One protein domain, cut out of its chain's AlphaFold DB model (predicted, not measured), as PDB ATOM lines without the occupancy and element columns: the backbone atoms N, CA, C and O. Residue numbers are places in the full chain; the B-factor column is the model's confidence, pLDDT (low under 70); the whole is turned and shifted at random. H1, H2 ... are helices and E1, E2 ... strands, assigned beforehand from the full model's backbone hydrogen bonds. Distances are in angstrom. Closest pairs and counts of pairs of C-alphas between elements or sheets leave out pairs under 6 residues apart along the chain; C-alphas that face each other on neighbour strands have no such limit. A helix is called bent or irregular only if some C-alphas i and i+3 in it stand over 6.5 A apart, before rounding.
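This is residues 396 to 552 of the 916 residues of an uncharacterized protein of Planctomycetes bacterium (UniProt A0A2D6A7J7). A strongly twisted sheet of four parallel strands forms the core, with H2 and H5 over one face and H3 slanting over the other. H1 crosses H5 near one end of the strands, and the small H4 lies far out from the core, before a long loop that leads back to H5. The printed part has 157 residues, with five named helices and four named strands in the order H1 E1 H2 E2 H3 E3 H4 H5 E4; the sheet order is E2 E1 E3 E4, and the class is mixed. The whole is compact, with a radius of gyration of the C-alphas of 14.8 A and spans of 39 by 39 by 23 A.

Begin with the sheet: find C-alpha 412 at (5.579, -30.690, 28.339), from which E1, residues 412 to 418, runs 20.1 A. E2 is residues 444 to 450, 19.6 A; E3 is 479 to 484, 16.5 A; E4 is 543 to 548, 16.8 A, ending at C-alpha 548 (20.940, -24.678, 32.089). H2 is 422 to 436, 18.4 A, and irregular: C-alphas 431 and 434 are 7.8 A apart. H3 is 456 to 470, 21.5 A. H5, 521 to 538, runs 25.9 A with a kink of 28 degrees near residue 528. H1, 396 to 405, begins at (23.506, -43.363, 25.537) and spans 14.1 A; H4 is 495 to 498.

Look across the sheet: N 413 and O 444 of E1 and E2 are 2.9 A apart, N 414 and O 481 of E1 and E3 2.9 A, and N 482 and O 545 of E3 and E4 2.9 A, each within hydrogen-bond range. Three layers, helices on both faces of a sheet, are made by H2 and H5 on one face and H3 on the other. H3 has a height over the sheet of 7.7 A and runs slantwise to the strands, at 57 degrees to E2 on the local plane; its C-alpha of Ala 463 is 5.3 A from that of His 448, their closest pair. H5, over E3 and E4, has a height over the sheet of 8.6 A. H1 touches H5, whose residues 528 to 534 alone take part, about perpendicular at 87 degrees; the closest C-alphas, Leu 400 and Leu 531, are 5.0 A apart. E1, H2, E2 form a strand-helix-strand unit, two parallel neighbours joined through a helix, with a right-handed crossover; E3, H4, H5, E4 form another, left-handed. E2, H3, E3 form a split unit, with E1 between its strands, right-handed. Every O i to N i+4 pair is within hydrogen-bond range in H1, against 9 of 11 in H2, 10 of 11 in H3 and 12 of 14 in H5; H4 is too short for such a pair.

The C-alphas of Pro 494 and Gly 540, the two farthest apart, are 43.3 A apart. The printed part has no cut, and the link from H4 to H5, residues 499 to 520, is long. The mean pLDDT of the printed part is 91.2, and no printed residue is under 70.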
ATOM      1  N   GLN A 396      24.673 -44.135  25.110       76.12
ATOM      2  CA  GLN A 396      23.506 -43.363  25.537       76.12
ATOM      3  C   GLN A 396      22.965 -42.447  24.423       76.12
ATOM      4  O   GLN A 396      21.801 -42.072  24.477       76.12
ATOM      5  N   LEU A 397      23.743 -42.153  23.372       80.69
ATOM      6  CA  LEU A 397      23.251 -41.440  22.193       80.69
ATOM      7  C   LEU A 397      22.212 -42.253  21.397       80.69
ATOM      8  O   LEU A 397      21.226 -41.679  20.946       80.69
ATOM      9  N   ASP A 398      22.352 -43.575  21.289       77.94
ATOM     10  CA  ASP A 398      21.346 -44.414  20.615       77.94
ATOM     11  C   ASP A 398      20.106 -44.639  21.483       77.94
ATOM     12  O   ASP A 398      19.002 -44.835  20.975       77.94
ATOM     13  N   ALA A 399      20.269 -44.622  22.809       80.50
ATOM     14  CA  ALA A 399      19.139 -44.566  23.736       80.50
ATOM     15  C   ALA A 399      18.401 -43.218  23.623       80.50
ATOM     16  O   ALA A 399      17.170 -43.193  23.599       80.50
ATOM     17  N   LEU A 400      19.138 -42.109  23.489       88.88
ATOM     18  CA  LEU A 400      18.592 -40.772  23.260       88.88
ATOM     19  C   LEU A 400      17.822 -40.689  21.934       88.88
ATOM     20  O   LEU A 400      16.654 -40.310  21.959       88.88
ATOM     21  N   ARG A 401      18.433 -41.088  20.807       88.19
ATOM     22  CA  ARG A 401      17.786 -41.088  19.481       88.19
ATOM     23  C   ARG A 401      16.466 -41.856  19.517       88.19
ATOM     24  O   ARG A 401      15.416 -41.246  19.354       88.19
ATOM     25  N   ARG A 402      16.492 -43.127  19.941       85.31
ATOM     26  CA  ARG A 402      15.274 -43.945  20.096       85.31
ATOM     27  C   ARG A 402      14.238 -43.350  21.046       85.31
ATOM     28  O   ARG A 402      13.049 -43.549  20.842       85.31
ATOM     29  N   THR A 403      14.643 -42.615  22.082       88.94
ATOM     30  CA  THR A 403      13.690 -41.930  22.976       88.94
ATOM     31  C   THR A 403      12.913 -40.827  22.252       88.94
ATOM     32  O   THR A 403      11.735 -40.620  22.554       88.94
ATOM     33  N   VAL A 404      13.527 -40.165  21.270       92.19
ATOM     34  CA  VAL A 404      12.856 -39.208  20.378       92.19
ATOM     35  C   VAL A 404      12.060 -39.937  19.289       92.19
ATOM     36  O   VAL A 404      10.862 -39.676  19.150       92.19
ATOM     37  N   ASP A 405      12.680 -40.892  18.589       87.38
ATOM     38  CA  ASP A 405      12.101 -41.633  17.453       87.38
ATOM     39  C   ASP A 405      10.838 -42.407  17.854       87.38
ATOM     40  O   ASP A 405       9.774 -42.273  17.250       87.38
ATOM     41  N   GLU A 406      10.921 -43.162  18.952       86.94
ATOM     42  CA  GLU A 406       9.819 -43.955  19.514       86.94
ATOM     43  C   GLU A 406       8.860 -43.083  20.351       86.94
ATOM     44  O   GLU A 406       7.986 -43.601  21.045       86.94
ATOM     45  N   SER A 407       9.017 -41.752  20.297       92.06
ATOM     46  CA  SER A 407       8.180 -40.752  20.971       92.06
ATOM     47  C   SER A 407       7.959 -41.074  22.457       92.06
ATOM     48  O   SER A 407       6.830 -41.154  22.948       92.06
ATOM     49  N   ARG A 408       9.061 -41.246  23.198       90.25
ATOM     50  CA  ARG A 408       9.088 -41.429  24.663       90.25
ATOM     51  C   ARG A 408       9.511 -40.188  25.451       90.25
ATOM     52  O   ARG A 408       9.306 -40.170  26.662       90.25
ATOM     53  N   GLY A 409      10.042 -39.160  24.790       93.56
ATOM     54  CA  GLY A 409      10.374 -37.882  25.425       93.56
ATOM     55  C   GLY A 409       9.160 -37.100  25.972       93.56
ATOM     56  O   GLY A 409       8.013 -37.586  25.938       93.56
ATOM     57  N   PRO A 410       9.399 -35.875  26.476       96.12
ATOM     58  CA  PRO A 410       8.455 -35.140  27.317       96.12
ATOM     59  C   PRO A 410       7.188 -34.718  26.571       96.12
ATOM     60  O   PRO A 410       7.238 -34.287  25.413       96.12
ATOM     61  N   SER A 411       6.046 -34.786  27.260       94.50
ATOM     62  CA  SER A 411       4.807 -34.119  26.831       94.50
ATOM     63  C   SER A 411       4.921 -32.603  26.936       94.50
ATOM     64  O   SER A 411       4.443 -31.906  26.049       94.50
ATOM     65  N   ASP A 412       5.583 -32.103  27.980       95.25
ATOM     66  CA  ASP A 412       5.579 -30.690  28.339       95.25
ATOM     67  C   ASP A 412       7.002 -30.149  28.486       95.25
ATOM     68  O   ASP A 412       7.844 -30.714  29.197       95.25
ATOM     69  N   VAL A 413       7.264 -29.032  27.806       96.75
ATOM     70  CA  VAL A 413       8.540 -28.315  27.829       96.75
ATOM     71  C   VAL A 413       8.296 -26.862  28.218       96.75
ATOM     72  O   VAL A 413       7.570 -26.146  27.531       96.75
ATOM     73  N   ILE A 414       8.939 -26.412  29.296       96.00
ATOM     74  CA  ILE A 414       8.896 -25.026  29.776       96.00
ATOM     75  C   ILE A 414      10.231 -24.342  29.476       96.00
ATOM     76  O   ILE A 414      11.261 -24.712  30.030       96.00
ATOM     77  N   ALA A 415      10.230 -23.292  28.663       95.88
ATOM     78  CA  ALA A 415      11.381 -22.405  28.529       95.88
ATOM     79  C   ALA A 415      11.117 -21.075  29.235       95.88
ATOM     80  O   ALA A 415      10.053 -20.482  29.078       95.88
ATOM     81  N   VAL A 416      12.097 -20.574  29.980       94.44
ATOM     82  CA  VAL A 416      12.102 -19.185  30.460       94.44
ATOM     83  C   VAL A 416      13.011 -18.365  29.548       94.44
ATOM     84  O   VAL A 416      14.073 -18.834  29.137       94.44
ATOM     85  N   SER A 417      12.592 -17.144  29.223       91.81
ATOM     86  CA  SER A 417      13.239 -16.214  28.285       91.81
ATOM     87  C   SER A 417      13.273 -14.788  28.857       91.81
ATOM     88  O   SER A 417      12.532 -14.496  29.794       91.81
ATOM     89  N   ASN A 418      14.135 -13.892  28.351       87.12
ATOM     90  CA  ASN A 418      14.105 -12.480  28.780       87.12
ATOM     91  C   ASN A 418      12.939 -11.727  28.111       87.12
ATOM     92  O   ASN A 418      12.519 -12.096  27.018       87.12
ATOM     93  N   GLY A 419      12.534 -10.589  28.687       85.31
ATOM     94  CA  GLY A 419      11.619  -9.613  28.074       85.31
ATOM     95  C   GLY A 419      11.846  -9.367  26.571       85.31
ATOM     96  O   GLY A 419      12.927  -8.934  26.145       85.31
ATOM     97  N   GLY A 420      10.807  -9.624  25.777       84.00
ATOM     98  CA  GLY A 420      10.715  -9.579  24.318       84.00
ATOM     99  C   GLY A 420      11.350 -10.745  23.545       84.00
ATOM    100  O   GLY A 420      11.446 -10.640  22.324       84.00
ATOM    101  N   ASP A 421      11.854 -11.798  24.199       86.94
ATOM    102  CA  ASP A 421      12.511 -12.939  23.532       86.94
ATOM    103  C   ASP A 421      11.601 -14.182  23.390       86.94
ATOM    104  O   ASP A 421      12.016 -15.162  22.761       86.94
ATOM    105  N   ALA A 422      10.372 -14.174  23.930       90.25
ATOM    106  CA  ALA A 422       9.542 -15.382  24.005       90.25
ATOM    107  C   ALA A 422       9.138 -15.956  22.639       90.25
ATOM    108  O   ALA A 422       9.210 -17.170  22.448       90.25
ATOM    109  N   ASP A 423       8.764 -15.113  21.674       89.62
ATOM    110  CA  ASP A 423       8.365 -15.567  20.331       89.62
ATOM    111  C   ASP A 423       9.530 -16.237  19.587       89.62
ATOM    112  O   ASP A 423       9.363 -17.297  18.989       89.62
ATOM    113  N   LEU A 424      10.739 -15.676  19.703       87.75
ATOM    114  CA  LEU A 424      11.956 -16.230  19.103       87.75
ATOM    115  C   LEU A 424      12.291 -17.619  19.674       87.75
ATOM    116  O   LEU A 424      12.622 -18.539  18.923       87.75
ATOM    117  N   VAL A 425      12.179 -17.780  20.997       92.31
ATOM    118  CA  VAL A 425      12.380 -19.069  21.680       92.31
ATOM    119  C   VAL A 425      11.276 -20.065  21.301       92.31
ATOM    120  O   VAL A 425      11.577 -21.223  21.004       92.31
ATOM    121  N   ARG A 426      10.008 -19.629  21.268       94.38
ATOM    122  CA  ARG A 426       8.854 -20.488  20.955       94.38
ATOM    123  C   ARG A 426       8.930 -21.023  19.535       94.38
ATOM    124  O   ARG A 426       8.764 -22.229  19.349       94.38
ATOM    125  N   ASP A 427       9.236 -20.170  18.560       91.44
ATOM    126  CA  ASP A 427       9.384 -20.563  17.157       91.44
ATOM    127  C   ASP A 427      10.524 -21.574  16.980       91.44
ATOM    128  O   ASP A 427      10.344 -22.593  16.307       91.44
ATOM    129  N   GLN A 428      11.680 -21.349  17.621       91.44
ATOM    130  CA  GLN A 428      12.814 -22.273  17.531       91.44
ATOM    131  C   GLN A 428      12.466 -23.660  18.092       91.44
ATOM    132  O   GLN A 428      12.674 -24.673  17.417       91.44
ATOM    133  N   LEU A 429      11.928 -23.717  19.313       95.25
ATOM    134  CA  LEU A 429      11.587 -24.980  19.970       95.25
ATOM    135  C   LEU A 429      10.438 -25.703  19.256       95.25
ATOM    136  O   LEU A 429      10.502 -26.916  19.074       95.25
ATOM    137  N   SER A 430       9.427 -24.970  18.779       94.00
ATOM    138  CA  SER A 430       8.291 -25.544  18.041       94.00
ATOM    139  C   SER A 430       8.699 -26.105  16.677       94.00
ATOM    140  O   SER A 430       8.175 -27.140  16.267       94.00
ATOM    141  N   THR A 431       9.654 -25.462  15.994       94.00
ATOM    142  CA  THR A 431      10.207 -25.944  14.716       94.00
ATOM    143  C   THR A 431      10.957 -27.264  14.899       94.00
ATOM    144  O   THR A 431      10.797 -28.184  14.102       94.00
ATOM    145  N   LEU A 432      11.753 -27.379  15.966       95.31
ATOM    146  CA  LEU A 432      12.639 -28.522  16.197       95.31
ATOM    147  C   LEU A 432      12.029 -29.627  17.081       95.31
ATOM    148  O   LEU A 432      12.654 -30.670  17.249       95.31
ATOM    149  N   ARG A 433      10.812 -29.455  17.622       95.50
ATOM    150  CA  ARG A 433      10.205 -30.368  18.620       95.50
ATOM    151  C   ARG A 433      10.209 -31.854  18.241       95.50
ATOM    152  O   ARG A 433      10.335 -32.697  19.126       95.50
ATOM    153  N   ARG A 434      10.110 -32.167  16.942       95.38
ATOM    154  CA  ARG A 434      10.150 -33.547  16.432       95.38
ATOM    155  C   ARG A 434      11.517 -34.204  16.580       95.38
ATOM    156  O   ARG A 434      11.575 -35.363  16.955       95.38
ATOM    157  N   SER A 435      12.583 -33.445  16.347       94.44
ATOM    158  CA  SER A 435      13.976 -33.890  16.464       94.44
ATOM    159  C   SER A 435      14.547 -33.712  17.878       94.44
ATOM    160  O   SER A 435      15.622 -34.223  18.170       94.44
ATOM    161  N   LEU A 436      13.867 -32.948  18.744       95.38
ATOM    162  CA  LEU A 436      14.294 -32.692  20.125       95.38
ATOM    163  C   LEU A 436      13.630 -33.611  21.152       95.38
ATOM    164  O   LEU A 436      14.308 -34.026  22.085       95.38
ATOM    165  N   PHE A 437      12.328 -33.883  21.013       96.81
ATOM    166  CA  PHE A 437      11.514 -34.444  22.099       96.81
ATOM    167  C   PHE A 437      10.756 -35.711  21.697       96.81
ATOM    168  O   PHE A 437      10.900 -36.749  22.340       96.81
ATOM    169  N   ARG A 438       9.908 -35.622  20.666       95.88
ATOM    170  CA  ARG A 438       8.979 -36.685  20.259       95.88
ATOM    171  C   ARG A 438       8.736 -36.610  18.755       95.88
ATOM    172  O   ARG A 438       8.205 -35.599  18.290       95.88
ATOM    173  N   ALA A 439       9.064 -37.660  18.005       93.25
ATOM    174  CA  ALA A 439       8.910 -37.697  16.548       93.25
ATOM    175  C   ALA A 439       7.460 -37.453  16.073       93.25
ATOM    176  O   ALA A 439       7.243 -36.817  15.036       93.25
ATOM    177  N   ASP A 440       6.458 -37.859  16.863       95.06
ATOM    178  CA  ASP A 440       5.041 -37.547  16.613       95.06
ATOM    179  C   ASP A 440       4.751 -36.021  16.568       95.06
ATOM    180  O   ASP A 440       3.877 -35.548  15.828       95.06
ATOM    181  N   GLY A 441       5.562 -35.212  17.258       95.50
ATOM    182  CA  GLY A 441       5.414 -33.764  17.400       95.50
ATOM    183  C   GLY A 441       4.360 -33.338  18.424       95.50
ATOM    184  O   GLY A 441       3.920 -32.192  18.371       95.50
ATOM    185  N   THR A 442       3.938 -34.225  19.326       95.62
ATOM    186  CA  THR A 442       2.878 -33.969  20.321       95.62
ATOM    187  C   THR A 442       3.335 -33.154  21.533       95.62
ATOM    188  O   THR A 442       2.487 -32.704  22.294       95.62
ATOM    189  N   THR A 443       4.639 -32.904  21.700       96.38
ATOM    190  CA  THR A 443       5.163 -32.066  22.790       96.38
ATOM    191  C   THR A 443       4.588 -30.646  22.749       96.38
ATOM    192  O   THR A 443       4.730 -29.927  21.748       96.38
ATOM    193  N   THR A 444       3.999 -30.237  23.871       94.75
ATOM    194  CA  THR A 444       3.598 -28.870  24.206       94.75
ATOM    195  C   THR A 444       4.830 -28.065  24.610       94.75
ATOM    196  O   THR A 444       5.596 -28.469  25.483       94.75
ATOM    197  N   VAL A 445       5.019 -26.906  23.979       95.81
ATOM    198  CA  VAL A 445       6.111 -25.977  24.291       95.81
ATOM    199  C   VAL A 445       5.517 -24.691  24.852       95.81
ATOM    200  O   VAL A 445       4.896 -23.917  24.124       95.81
ATOM    201  N   PHE A 446       5.749 -24.448  26.137       96.00
ATOM    202  CA  PHE A 446       5.396 -23.209  26.818       96.00
ATOM    203  C   PHE A 446       6.638 -22.333  26.993       96.00
ATOM    204  O   PHE A 446       7.697 -22.812  27.403       96.00
ATOM    205  N   VAL A 447       6.513 -21.037  26.701       96.19
ATOM    206  CA  VAL A 447       7.609 -20.073  26.861       96.19
ATOM    207  C   VAL A 447       7.160 -18.932  27.758       96.19
ATOM    208  O   VAL A 447       6.326 -18.119  27.366       96.19
ATOM    209  N   HIS A 448       7.743 -18.870  28.951       95.19
ATOM    210  CA  HIS A 448       7.553 -17.783  29.899       95.19
ATOM    211  C   HIS A 448       8.535 -16.641  29.623       95.19
ATOM    212  O   HIS A 448       9.710 -16.866  29.308       95.19
ATOM    213  N   GLU A 449       8.063 -15.406  29.779       92.25
ATOM    214  CA  GLU A 449       8.852 -14.200  29.551       92.25
ATOM    215  C   GLU A 449       9.114 -13.439  30.859       92.25
ATOM    216  O   GLU A 449       8.209 -12.833  31.436       92.25
ATOM    217  N   GLU A 450      10.371 -13.422  31.310       89.31
ATOM    218  CA  GLU A 450      10.816 -12.594  32.433       89.31
ATOM    219  C   GLU A 450      10.891 -11.116  32.008       89.31
ATOM    220  O   GLU A 450      11.933 -10.622  31.565       89.31
ATOM    221  N   GLN A 451       9.780 -10.386  32.178       82.94
ATOM    222  CA  GLN A 451       9.721  -8.919  32.015       82.94
ATOM    223  C   GLN A 451      10.694  -8.188  32.954       82.94
ATOM    224  O   GLN A 451      11.256  -7.145  32.621       82.94
ATOM    225  N   GLN A 452      10.900  -8.750  34.143       84.38
ATOM    226  CA  GLN A 452      11.945  -8.373  35.086       84.38
ATOM    227  C   GLN A 452      12.713  -9.639  35.441       84.38
ATOM    228  O   GLN A 452      12.102 -10.695  35.584       84.38
ATOM    229  N   ARG A 453      14.034  -9.540  35.609       85.75
ATOM    230  CA  ARG A 453      14.870 -10.693  35.962       85.75
ATOM    231  C   ARG A 453      14.448 -11.258  37.325       85.75
ATOM    232  O   ARG A 453      14.488 -10.530  38.315       85.75
ATOM    233  N   ARG A 454      14.104 -12.544  37.382       90.25
ATOM    234  CA  ARG A 454      13.681 -13.264  38.601       90.25
ATOM    235  C   ARG A 454      14.753 -14.218  39.114       90.25
ATOM    236  O   ARG A 454      14.888 -14.392  40.323       90.25
ATOM    237  N   GLY A 455      15.582 -14.756  38.223       86.69
ATOM    238  CA  GLY A 455      16.631 -15.707  38.595       86.69
ATOM    239  C   GLY A 455      16.104 -17.135  38.738       86.69
ATOM    240  O   GLY A 455      14.932 -17.408  38.502       86.69
ATOM    241  N   GLN A 456      16.996 -18.065  39.082       86.75
ATOM    242  CA  GLN A 456      16.836 -19.493  38.769       86.75
ATOM    243  C   GLN A 456      15.529 -20.106  39.298       86.75
ATOM    244  O   GLN A 456      14.756 -20.684  38.538       86.75
ATOM    245  N   LEU A 457      15.291 -19.961  40.604       91.88
ATOM    246  CA  LEU A 457      14.131 -20.533  41.283       91.88
ATOM    247  C   LEU A 457      12.866 -19.721  41.000       91.88
ATOM    248  O   LEU A 457      11.860 -20.286  40.590       91.88
ATOM    249  N   LEU A 458      12.908 -18.399  41.196       93.38
ATOM    250  CA  LEU A 458      11.714 -17.560  41.065       93.38
ATOM    251  C   LEU A 458      11.185 -17.531  39.625       93.38
ATOM    252  O   LEU A 458       9.975 -17.595  39.443       93.38
ATOM    253  N   GLY A 459      12.060 -17.531  38.614       92.94
ATOM    254  CA  GLY A 459      11.668 -17.615  37.204       92.94
ATOM    255  C   GLY A 459      10.968 -18.927  36.848       92.94
ATOM    256  O   GLY A 459       9.959 -18.915  36.148       92.94
ATOM    257  N   LEU A 460      11.432 -20.060  37.393       93.75
ATOM    258  CA  LEU A 460      10.737 -21.350  37.282       93.75
ATOM    259  C   LEU A 460       9.366 -21.313  37.981       93.75
ATOM    260  O   LEU A 460       8.368 -21.749  37.409       93.75
ATOM    261  N   LEU A 461       9.288 -20.774  39.201       95.19
ATOM    262  CA  LEU A 461       8.030 -20.701  39.953       95.19
ATOM    263  C   LEU A 461       7.000 -19.776  39.281       95.19
ATOM    264  O   LEU A 461       5.817 -20.116  39.238       95.19
ATOM    265  N   ASP A 462       7.434 -18.649  38.714       94.62
ATOM    266  CA  ASP A 462       6.565 -17.740  37.961       94.62
ATOM    267  C   ASP A 462       6.159 -18.324  36.598       94.62
ATOM    268  O   ASP A 462       4.996 -18.193  36.214       94.62
ATOM    269  N   ALA A 463       7.038 -19.074  35.924       94.75
ATOM    270  CA  ALA A 463       6.685 -19.827  34.719       94.75
ATOM    271  C   ALA A 463       5.619 -20.899  34.991       94.75
ATOM    272  O   ALA A 463       4.637 -20.984  34.256       94.75
ATOM    273  N   LEU A 464       5.757 -21.671  36.075       95.00
ATOM    274  CA  LEU A 464       4.752 -22.656  36.500       95.00
ATOM    275  C   LEU A 464       3.425 -21.993  36.896       95.00
ATOM    276  O   LEU A 464       2.352 -22.512  36.584       95.00
ATOM    277  N   ARG A 465       3.482 -20.833  37.560       94.31
ATOM    278  CA  ARG A 465       2.302 -20.032  37.920       94.31
ATOM    279  C   ARG A 465       1.579 -19.509  36.672       94.31
ATOM    280  O   ARG A 465       0.355 -19.606  36.615       94.31
ATOM    281  N   ALA A 466       2.320 -19.007  35.683       93.75
ATOM    282  CA  ALA A 466       1.785 -18.535  34.407       93.75
ATOM    283  C   ALA A 466       1.177 -19.685  33.586       93.75
ATOM    284  O   ALA A 466       0.007 -19.609  33.218       93.75
ATOM    285  N   HIS A 467       1.909 -20.793  33.414       94.31
ATOM    286  CA  HIS A 467       1.405 -22.009  32.765       94.31
ATOM    287  C   HIS A 467       0.097 -22.482  33.407       94.31
ATOM    288  O   HIS A 467      -0.876 -22.776  32.717       94.31
ATOM    289  N   ARG A 468       0.031 -22.499  34.746       92.88
ATOM    290  CA  ARG A 468      -1.176 -22.901  35.476       92.88
ATOM    291  C   ARG A 468      -2.377 -21.990  35.228       92.88
ATOM    292  O   ARG A 468      -3.501 -22.483  35.275       92.88
ATOM    293  N   ALA A 469      -2.154 -20.702  34.985       92.50
ATOM    294  CA  ALA A 469      -3.215 -19.754  34.664       92.50
ATOM    295  C   ALA A 469      -3.698 -19.867  33.206       92.50
ATOM    296  O   ALA A 469      -4.882 -19.663  32.954       92.50
ATOM    297  N   GLU A 470      -2.806 -20.197  32.266       90.12
ATOM    298  CA  GLU A 470      -3.095 -20.202  30.822       90.12
ATOM    299  C   GLU A 470      -3.517 -21.579  30.274       90.12
ATOM    300  O   GLU A 470      -4.406 -21.672  29.428       90.12
ATOM    301  N   HIS A 471      -2.895 -22.656  30.759       86.50
ATOM    302  CA  HIS A 471      -3.042 -24.022  30.231       86.50
ATOM    303  C   HIS A 471      -3.442 -25.055  31.297       86.50
ATOM    304  O   HIS A 471      -3.747 -26.199  30.970       86.50
ATOM    305  N   GLY A 472      -3.468 -24.669  32.576       88.25
ATOM    306  CA  GLY A 472      -3.720 -25.582  33.691       88.25
ATOM    307  C   GLY A 472      -2.446 -26.243  34.231       88.25
ATOM    308  O   GLY A 472      -1.322 -25.816  33.954       88.25
ATOM    309  N   ARG A 473      -2.607 -27.245  35.101       85.31
ATOM    310  CA  ARG A 473      -1.458 -27.952  35.697       85.31
ATOM    311  C   ARG A 473      -0.751 -28.780  34.621       85.31
ATOM    312  O   ARG A 473      -1.415 -29.317  33.741       85.31
ATOM    313  N   LEU A 474       0.570 -28.905  34.749       91.44
ATOM    314  CA  LEU A 474       1.342 -29.933  34.051       91.44
ATOM    315  C   LEU A 474       0.788 -31.326  34.369       91.44
ATOM    316  O   LEU A 474       0.137 -31.512  35.404       91.44
ATOM    317  N   ASP A 475       1.106 -32.304  33.528       90.44
ATOM    318  CA  ASP A 475       0.819 -33.700  33.832       90.44
ATOM    319  C   ASP A 475       1.582 -34.140  35.101       90.44
ATOM    320  O   ASP A 475       2.817 -34.138  35.163       90.44
ATOM    321  N   HIS A 476       0.828 -34.483  36.148       90.50
ATOM    322  CA  HIS A 476       1.386 -34.937  37.420       90.50
ATOM    323  C   HIS A 476       1.915 -36.377  37.351       90.50
ATOM    324  O   HIS A 476       2.768 -36.736  38.164       90.50
ATOM    325  N   GLU A 477       1.484 -37.161  36.358       92.12
ATOM    326  CA  GLU A 477       1.930 -38.536  36.120       92.12
ATOM    327  C   GLU A 477       3.173 -38.621  35.223       92.12
ATOM    328  O   GLU A 477       3.625 -39.719  34.888       92.12
ATOM    329  N   ARG A 478       3.776 -37.475  34.882       94.88
ATOM    330  CA  ARG A 478       4.967 -37.377  34.030       94.88
ATOM    331  C   ARG A 478       6.051 -36.458  34.596       94.88
ATOM    332  O   ARG A 478       5.895 -35.809  35.637       94.88
ATOM    333  N   VAL A 479       7.192 -36.442  33.911       97.81
ATOM    334  CA  VAL A 479       8.308 -35.521  34.146       97.81
ATOM    335  C   VAL A 479       8.385 -34.528  32.989       97.81
ATOM    336  O   VAL A 479       8.719 -34.904  31.868       97.81
ATOM    337  N   ALA A 480       8.109 -33.254  33.258       97.25
ATOM    338  CA  ALA A 480       8.291 -32.180  32.282       97.25
ATOM    339  C   ALA A 480       9.770 -31.764  32.190       97.25
ATOM    340  O   ALA A 480      10.499 -31.824  33.184       97.25
ATOM    341  N   VAL A 481      10.212 -31.286  31.022       96.62
ATOM    342  CA  VAL A 481      11.539 -30.659  30.873       96.62
ATOM    343  C   VAL A 481      11.407 -29.153  31.036       96.62
ATOM    344  O   VAL A 481      10.484 -28.541  30.503       96.62
ATOM    345  N   GLY A 482      12.357 -28.528  31.724       93.44
ATOM    346  CA  GLY A 482      12.443 -27.077  31.781       93.44
ATOM    347  C   GLY A 482      13.831 -26.534  31.450       93.44
ATOM    348  O   GLY A 482      14.829 -27.169  31.781       93.44
ATOM    349  N   VAL A 483      13.914 -25.361  30.815       94.00
ATOM    350  CA  VAL A 483      15.185 -24.689  30.497       94.00
ATOM    351  C   VAL A 483      15.190 -23.215  30.905       94.00
ATOM    352  O   VAL A 483      14.240 -22.472  30.654       94.00
ATOM    353  N   MET A 484      16.305 -22.779  31.492       90.44
ATOM    354  CA  MET A 484      16.575 -21.379  31.817       90.44
ATOM    355  C   MET A 484      17.524 -20.762  30.779       90.44
ATOM    356  O   MET A 484      18.649 -21.236  30.595       90.44
ATOM    357  N   LEU A 485      17.067 -19.704  30.101       89.25
ATOM    358  CA  LEU A 485      17.818 -18.944  29.088       89.25
ATOM    359  C   LEU A 485      18.212 -17.492  29.470       89.25
ATOM    360  O   LEU A 485      19.168 -16.996  28.862       89.25
ATOM    361  N   PRO A 486      17.549 -16.782  30.416       80.88
ATOM    362  CA  PRO A 486      17.896 -15.411  30.771       80.88
ATOM    363  C   PRO A 486      19.324 -15.203  31.263       80.88
ATOM    364  O   PRO A 486      19.892 -16.001  32.012       80.88
ATOM    365  N   GLY A 487      19.878 -14.047  30.915       74.56
ATOM    366  CA  GLY A 487      21.194 -13.621  31.370       74.56
ATOM    367  C   GLY A 487      21.722 -12.426  30.588       74.56
ATOM    368  O   GLY A 487      21.254 -12.112  29.500       74.56
ATOM    369  N   GLN A 488      22.743 -11.763  31.132       71.00
ATOM    370  CA  GLN A 488      23.419 -10.652  30.448       71.00
ATOM    371  C   GLN A 488      24.354 -11.122  29.318       71.00
ATOM    372  O   GLN A 488      24.821 -10.308  28.534       71.00
ATOM    373  N   GLY A 489      24.697 -12.414  29.257       81.25
ATOM    374  CA  GLY A 489      25.625 -12.951  28.255       81.25
ATOM    375  C   GLY A 489      27.096 -12.530  28.417       81.25
ATOM    376  O   GLY A 489      27.929 -12.959  27.622       81.25
ATOM    377  N   ALA A 490      27.442 -11.747  29.449       86.75
ATOM    378  CA  ALA A 490      28.743 -11.085  29.596       86.75
ATOM    379  C   ALA A 490      29.972 -12.005  29.427       86.75
ATOM    380  O   ALA A 490      30.915 -11.637  28.729       86.75
ATOM    381  N   ARG A 491      29.941 -13.222  29.994       88.19
ATOM    382  CA  ARG A 491      31.051 -14.205  29.960       88.19
ATOM    383  C   ARG A 491      31.337 -14.830  28.585       88.19
ATOM    384  O   ARG A 491      32.319 -15.553  28.450       88.19
ATOM    385  N   LEU A 492      30.484 -14.577  27.592       91.25
ATOM    386  CA  LEU A 492      30.651 -15.031  26.209       91.25
ATOM    387  C   LEU A 492      30.602 -13.844  25.221       91.25
ATOM    388  O   LEU A 492      30.305 -14.015  24.041       91.25
ATOM    389  N   SER A 493      30.884 -12.624  25.693       92.50
ATOM    390  CA  SER A 493      31.111 -11.471  24.810       92.50
ATOM    391  C   SER A 493      32.406 -11.693  24.003       92.50
ATOM    392  O   SER A 493      33.320 -12.337  24.512       92.50
ATOM    393  N   PRO A 494      32.541 -11.209  22.757       92.38
ATOM    394  CA  PRO A 494      31.554 -10.466  21.975       92.38
ATOM    395  C   PRO A 494      30.472 -11.341  21.314       92.38
ATOM    396  O   PRO A 494      29.554 -10.810  20.687       92.38
ATOM    397  N   LEU A 495      30.563 -12.675  21.407       93.50
ATOM    398  CA  LEU A 495      29.663 -13.588  20.687       93.50
ATOM    399  C   LEU A 495      28.197 -13.362  21.085       93.50
ATOM    400  O   LEU A 495      27.304 -13.424  20.243       93.50
ATOM    401  N   THR A 496      27.936 -13.038  22.351       91.56
ATOM    402  CA  THR A 496      26.579 -12.775  22.845       91.56
ATOM    403  C   THR A 496      25.935 -11.521  22.275       91.56
ATOM    404  O   THR A 496      24.718 -11.518  22.127       91.56
ATOM    405  N   GLN A 497      26.683 -10.503  21.846       90.44
ATOM    406  CA  GLN A 497      26.119  -9.354  21.122       90.44
ATOM    407  C   GLN A 497      25.556  -9.778  19.755       90.44
ATOM    408  O   GLN A 497      24.543  -9.237  19.315       90.44
ATOM    409  N   ARG A 498      26.148 -10.799  19.121       88.12
ATOM    410  CA  ARG A 498      25.629 -11.433  17.896       88.12
ATOM    411  C   ARG A 498      24.481 -12.426  18.160       88.12
ATOM    412  O   ARG A 498      23.790 -12.818  17.228       88.12
ATOM    413  N   LEU A 499      24.258 -12.795  19.423       88.44
ATOM    414  CA  LEU A 499      23.217 -13.717  19.905       88.44
ATOM    415  C   LEU A 499      22.181 -13.016  20.808       88.44
ATOM    416  O   LEU A 499      21.550 -13.649  21.655       88.44
ATOM    417  N   TRP A 500      22.032 -11.694  20.669       80.75
ATOM    418  CA  TRP A 500      21.031 -10.877  21.375       80.75
ATOM    419  C   TRP A 500      21.117 -10.946  22.914       80.75
ATOM    420  O   TRP A 500      20.142 -10.693  23.613       80.75
ATOM    421  N   GLY A 501      22.286 -11.281  23.467       82.50
ATOM    422  CA  GLY A 501      22.545 -11.491  24.898       82.50
ATOM    423  C   GLY A 501      22.316 -12.927  25.391       82.50
ATOM    424  O   GLY A 501      22.737 -13.269  26.498       82.50
ATOM    425  N   ILE A 502      21.709 -13.797  24.579       86.06
ATOM    426  CA  ILE A 502      21.316 -15.157  24.967       86.06
ATOM    427  C   ILE A 502      22.495 -16.114  24.736       86.06
ATOM    428  O   ILE A 502      22.677 -16.669  23.656       86.06
ATOM    429  N   LYS A 503      23.317 -16.325  25.771       89.44
ATOM    430  CA  LYS A 503      24.490 -17.225  25.721       89.44
ATOM    431  C   LYS A 503      24.169 -18.644  25.191       89.44
ATOM    432  O   LYS A 503      24.910 -19.103  24.324       89.44
ATOM    433  N   PRO A 504      23.065 -19.310  25.601       92.31
ATOM    434  CA  PRO A 504      22.630 -20.590  25.025       92.31
ATOM    435  C   PRO A 504      22.410 -20.626  23.504       92.31
ATOM    436  O   PRO A 504      22.248 -21.708  22.946       92.31
ATOM    437  N   PHE A 505      22.360 -19.485  22.807       91.69
ATOM    438  CA  PHE A 505      22.093 -19.455  21.366       91.69
ATOM    439  C   PHE A 505      23.327 -19.658  20.476       91.69
ATOM    440  O   PHE A 505      23.182 -19.672  19.254       91.69
ATOM    441  N   LEU A 506      24.512 -19.894  21.053       93.25
ATOM    442  CA  LEU A 506      25.693 -20.321  20.299       93.25
ATOM    443  C   LEU A 506      25.401 -21.666  19.587       93.25
ATOM    444  O   LEU A 506      25.090 -22.639  20.280       93.25
ATOM    445  N   PRO A 507      25.471 -21.746  18.241       93.12
ATOM    446  CA  PRO A 507      25.361 -23.001  17.492       93.12
ATOM    447  C   PRO A 507      26.462 -23.979  17.892       93.12
ATOM    448  O   PRO A 507      27.571 -23.543  18.175       93.12
ATOM    449  N   LEU A 508      26.178 -25.278  17.878       94.19
ATOM    450  CA  LEU A 508      27.106 -26.350  18.232       94.19
ATOM    451  C   LEU A 508      27.131 -27.429  17.149       94.19
ATOM    452  O   LEU A 508      26.205 -27.559  16.351       94.19
ATOM    453  N   LEU A 509      28.176 -28.258  17.176       93.19
ATOM    454  CA  LEU A 509      28.240 -29.499  16.406       93.19
ATOM    455  C   LEU A 509      27.377 -30.582  17.078       93.19
ATOM    456  O   LEU A 509      27.885 -31.552  17.627       93.19
ATOM    457  N   VAL A 510      26.060 -30.377  17.076       93.69
ATOM    458  CA  VAL A 510      25.056 -31.341  17.542       93.69
ATOM    459  C   VAL A 510      23.872 -31.314  16.579       93.69
ATOM    460  O   VAL A 510      23.340 -30.241  16.294       93.69
ATOM    461  N   ARG A 511      23.454 -32.482  16.085       92.31
ATOM    462  CA  ARG A 511      22.237 -32.670  15.278       92.31
ATOM    463  C   ARG A 511      21.647 -34.052  15.553       92.31
ATOM    464  O   ARG A 511      22.373 -34.974  15.911       92.31
ATOM    465  N   HIS A 512      20.331 -34.189  15.423       90.38
ATOM    466  CA  HIS A 512      19.630 -35.454  15.674       90.38
ATOM    467  C   HIS A 512      19.958 -36.524  14.615       90.38
ATOM    468  O   HIS A 512      20.304 -37.657  14.955       90.38
ATOM    469  N   GLU A 513      19.930 -36.109  13.346       87.69
ATOM    470  CA  GLU A 513      20.167 -36.916  12.146       87.69
ATOM    471  C   GLU A 513      21.141 -36.206  11.187       87.69
ATOM    472  O   GLU A 513      21.377 -35.001  11.315       87.69
ATOM    473  N   ARG A 514      21.699 -36.943  10.215       84.56
ATOM    474  CA  ARG A 514      22.761 -36.469   9.304       84.56
ATOM    475  C   ARG A 514      22.375 -35.215   8.519       84.56
ATOM    476  O   ARG A 514      23.133 -34.253   8.516       84.56
ATOM    477  N   ASP A 515      21.197 -35.205   7.906       83.88
ATOM    478  CA  ASP A 515      20.727 -34.084   7.076       83.88
ATOM    479  C   ASP A 515      19.927 -33.040   7.889       83.88
ATOM    480  O   ASP A 515      19.329 -32.111   7.340       83.88
ATOM    481  N   GLY A 516      19.930 -33.182   9.219       85.75
ATOM    482  CA  GLY A 516      19.239 -32.308  10.160       85.75
ATOM    483  C   GLY A 516      19.943 -30.967  10.400       85.75
ATOM    484  O   GLY A 516      21.131 -30.777  10.138       85.75
ATOM    485  N   SER A 517      19.194 -30.014  10.960       88.81
ATOM    486  CA  SER A 517      19.730 -28.700  11.341       88.81
ATOM    487  C   SER A 517      20.644 -28.777  12.567       88.81
ATOM    488  O   SER A 517      20.315 -29.444  13.546       88.81
ATOM    489  N   TRP A 518      21.741 -28.013  12.551       92.50
ATOM    490  CA  TRP A 518      22.599 -27.814  13.723       92.50
ATOM    491  C   TRP A 518      21.834 -27.159  14.878       92.50
ATOM    492  O   TRP A 518      21.170 -26.132  14.710       92.50
ATOM    493  N   PHE A 519      21.965 -27.736  16.068       95.50
ATOM    494  CA  PHE A 519      21.395 -27.216  17.305       95.50
ATOM    495  C   PHE A 519      22.283 -26.116  17.903       95.50
ATOM    496  O   PHE A 519      23.504 -26.136  17.775       95.50
ATOM    497  N   ASN A 520      21.677 -25.157  18.604       94.06
ATOM    498  CA  ASN A 520      22.399 -24.283  19.534       94.06
ATOM    499  C   ASN A 520      22.447 -24.887  20.938       94.06
ATOM    500  O   ASN A 520      21.719 -25.841  21.213       94.06
ATOM    501  N   GLY A 521      23.268 -24.323  21.827       94.06
ATOM    502  CA  GLY A 521      23.401 -24.753  23.222       94.06
ATOM    503  C   GLY A 521      22.071 -25.047  23.919       94.06
ATOM    504  O   GLY A 521      21.943 -26.111  24.524       94.06
ATOM    505  N   ALA A 522      21.063 -24.177  23.776       94.19
ATOM    506  CA  ALA A 522      19.743 -24.366  24.383       94.19
ATOM    507  C   ALA A 522      19.084 -25.659  23.887       94.19
ATOM    508  O   ALA A 522      18.713 -26.525  24.678       94.19
ATOM    509  N   THR A 523      18.983 -25.803  22.565       95.81
ATOM    510  CA  THR A 523      18.378 -26.979  21.922       95.81
ATOM    511  C   THR A 523      19.197 -28.254  22.110       95.81
ATOM    512  O   THR A 523      18.618 -29.305  22.346       95.81
ATOM    513  N   ALA A 524      20.529 -28.178  22.107       95.19
ATOM    514  CA  ALA A 524      21.407 -29.310  22.375       95.19
ATOM    515  C   ALA A 524      21.313 -29.763  23.841       95.19
ATOM    516  O   ALA A 524      21.264 -30.960  24.103       95.19
ATOM    517  N   SER A 525      21.215 -28.823  24.789       94.38
ATOM    518  CA  SER A 525      20.996 -29.130  26.207       94.38
ATOM    519  C   SER A 525      19.645 -29.812  26.411       94.38
ATOM    520  O   SER A 525      19.581 -30.827  27.088       94.38
ATOM    521  N   LEU A 526      18.580 -29.298  25.790       95.75
ATOM    522  CA  LEU A 526      17.244 -29.908  25.812       95.75
ATOM    523  C   LEU A 526      17.211 -31.297  25.156       95.75
ATOM    524  O   LEU A 526      16.581 -32.209  25.689       95.75
ATOM    525  N   TYR A 527      17.912 -31.469  24.032       94.69
ATOM    526  CA  TYR A 527      18.040 -32.753  23.347       94.69
ATOM    527  C   TYR A 527      18.695 -33.784  24.267       94.69
ATOM    528  O   TYR A 527      18.065 -34.782  24.600       94.69
ATOM    529  N   THR A 528      19.902 -33.529  24.786       91.19
ATOM    530  CA  THR A 528      20.565 -34.515  25.656       91.19
ATOM    531  C   THR A 528      19.808 -34.754  26.969       91.19
ATOM    532  O   THR A 528      19.817 -35.870  27.489       91.19
ATOM    533  N   TRP A 529      19.080 -33.754  27.478       93.12
ATOM    534  CA  TRP A 529      18.237 -33.895  28.671       93.12
ATOM    535  C   TRP A 529      16.935 -34.675  28.442       93.12
ATOM    536  O   TRP A 529      16.322 -35.117  29.410       93.12
ATOM    537  N   THR A 530      16.528 -34.912  27.192       94.69
ATOM    538  CA  THR A 530      15.339 -35.726  26.876       94.69
ATOM    539  C   THR A 530      15.525 -37.187  27.290       94.69
ATOM    540  O   THR A 530      14.597 -37.796  27.820       94.69
ATOM    541  N   LEU A 531      16.740 -37.737  27.166       91.75
ATOM    542  CA  LEU A 531      17.046 -39.063  27.719       91.75
ATOM    543  C   LEU A 531      16.958 -39.068  29.251       91.75
ATOM    544  O   LEU A 531      16.358 -39.967  29.833       91.75
ATOM    545  N   VAL A 532      17.520 -38.041  29.898       92.19
ATOM    546  CA  VAL A 532      17.500 -37.894  31.364       92.19
ATOM    547  C   VAL A 532      16.062 -37.793  31.877       92.19
ATOM    548  O   VAL A 532      15.721 -38.453  32.852       92.19
ATOM    549  N   GLN A 533      15.195 -37.034  31.201       95.06
ATOM    550  CA  GLN A 533      13.764 -36.971  31.509       95.06
ATOM    551  C   GLN A 533      13.093 -38.346  31.422       95.06
ATOM    552  O   GLN A 533      12.417 -38.748  32.371       95.06
ATOM    553  N   SER A 534      13.292 -39.069  30.318       93.06
ATOM    554  CA  SER A 534      12.642 -40.364  30.094       93.06
ATOM    555  C   SER A 534      13.099 -41.425  31.104       93.06
ATOM    556  O   SER A 534      12.275 -42.178  31.622       93.06
ATOM    557  N   GLU A 535      14.385 -41.440  31.467       90.50
ATOM    558  CA  GLU A 535      14.911 -42.343  32.498       90.50
ATOM    559  C   GLU A 535      14.431 -41.965  33.916       90.50
ATOM    560  O   GLU A 535      14.064 -42.853  34.684       90.50
ATOM    561  N   LEU A 536      14.328 -40.673  34.266       94.12
ATOM    562  CA  LEU A 536      13.711 -40.237  35.532       94.12
ATOM    563  C   LEU A 536      12.250 -40.707  35.644       94.12
ATOM    564  O   LEU A 536      11.845 -41.230  36.684       94.12
ATOM    565  N   GLU A 537      11.468 -40.532  34.575       94.38
ATOM    566  CA  GLU A 537      10.060 -40.938  34.508       94.38
ATOM    567  C   GLU A 537       9.902 -42.461  34.645       94.38
ATOM    568  O   GLU A 537       9.047 -42.921  35.413       94.38
ATOM    569  N   ARG A 538      10.778 -43.233  33.981       89.69
ATOM    570  CA  ARG A 538      10.862 -44.703  34.069       89.69
ATOM    571  C   ARG A 538      11.243 -45.188  35.469       89.69
ATOM    572  O   ARG A 538      10.661 -46.153  35.952       89.69
ATOM    573  N   CYS A 539      12.158 -44.498  36.146       88.38
ATOM    574  CA  CYS A 539      12.527 -44.766  37.540       88.38
ATOM    575  C   CYS A 539      11.466 -44.304  38.564       88.38
ATOM    576  O   CYS A 539      11.699 -44.403  39.769       88.38
ATOM    577  N   GLY A 540      10.311 -43.794  38.121       91.06
ATOM    578  CA  GLY A 540       9.181 -43.429  38.982       91.06
ATOM    579  C   GLY A 540       9.210 -42.002  39.539       91.06
ATOM    580  O   GLY A 540       8.357 -41.662  40.356       91.06
ATOM    581  N   PHE A 541      10.143 -41.145  39.111       97.25
ATOM    582  CA  PHE A 541      10.141 -39.730  39.496       97.25
ATOM    583  C   PHE A 541       8.990 -38.972  38.811       97.25
ATOM    584  O   PHE A 541       8.606 -39.305  37.689       97.25
ATOM    585  N   ARG A 542       8.447 -37.934  39.464       97.12
ATOM    586  CA  ARG A 542       7.352 -37.082  38.957       97.12
ATOM    587  C   ARG A 542       7.604 -35.622  39.319       97.12
ATOM    588  O   ARG A 542       7.763 -35.304  40.498       97.12
ATOM    589  N   GLY A 543       7.658 -34.730  38.330       97.44
ATOM    590  CA  GLY A 543       8.077 -33.344  38.556       97.44
ATOM    591  C   GLY A 543       8.561 -32.620  37.305       97.44
ATOM    592  O   GLY A 543       8.103 -32.885  36.197       97.44
ATOM    593  N   VAL A 544       9.528 -31.721  37.489       97.69
ATOM    594  CA  VAL A 544      10.216 -31.006  36.406       97.69
ATOM    595  C   VAL A 544      11.713 -31.289  36.490       97.69
ATOM    596  O   VAL A 544      12.332 -31.020  37.523       97.69
ATOM    597  N   CYS A 545      12.322 -31.793  35.415       95.44
ATOM    598  CA  CYS A 545      13.776 -31.805  35.277       95.44
ATOM    599  C   CYS A 545      14.234 -30.480  34.647       95.44
ATOM    600  O   CYS A 545      13.966 -30.174  33.486       95.44
ATOM    601  N   TRP A 546      14.888 -29.645  35.452       93.56
ATOM    602  CA  TRP A 546      15.328 -28.311  35.050       93.56
ATOM    603  C   TRP A 546      16.676 -28.381  34.325       93.56
ATOM    604  O   TRP A 546      17.433 -29.326  34.552       93.56
ATOM    605  N   LYS A 547      17.010 -27.390  33.484       91.62
ATOM    606  CA  LYS A 547      18.286 -27.349  32.753       91.62
ATOM    607  C   LYS A 547      18.826 -25.941  32.457       91.62
ATOM    608  O   LYS A 547      18.111 -25.052  32.003       91.62
ATOM    609  N   TRP A 548      20.135 -25.770  32.641       89.25
ATOM    610  CA  TRP A 548      20.940 -24.678  32.089       89.25
ATOM    611  C   TRP A 548      21.182 -24.911  30.601       89.25
ATOM    612  O   TRP A 548      21.750 -25.942  30.227       89.25
ATOM    613  N   GLY A 549      20.748 -23.961  29.766       88.81
ATOM    614  CA  GLY A 549      20.822 -24.062  28.305       88.81
ATOM    615  C   GLY A 549      22.230 -23.949  27.706       88.81
ATOM    616  O   GLY A 549      22.367 -23.927  26.493       88.81
ATOM    617  N   ASP A 550      23.279 -23.824  28.512       88.88
ATOM    618  CA  ASP A 550      24.665 -23.616  28.077       88.88
ATOM    619  C   ASP A 550      25.614 -24.772  28.432       88.88
ATOM    620  O   ASP A 550      26.829 -24.614  28.348       88.88
ATOM    621  N   GLU A 551      25.077 -25.937  28.807       88.62
ATOM    622  CA  GLU A 551      25.888 -27.123  29.103       88.62
ATOM    623  C   GLU A 551      25.244 -28.427  28.567       88.62
ATOM    624  O   GLU A 551      24.653 -29.168  29.357       88.62
ATOM    625  N   PRO A 552      25.306 -28.762  27.261       90.44
ATOM    626  CA  PRO A 552      24.860 -30.070  26.778       90.44
ATOM    627  C   PRO A 552      25.639 -31.216  27.432       90.44
ATOM    628  O   PRO A 552      26.870 -31.194  27.518       90.44
TER     629      PRO A 552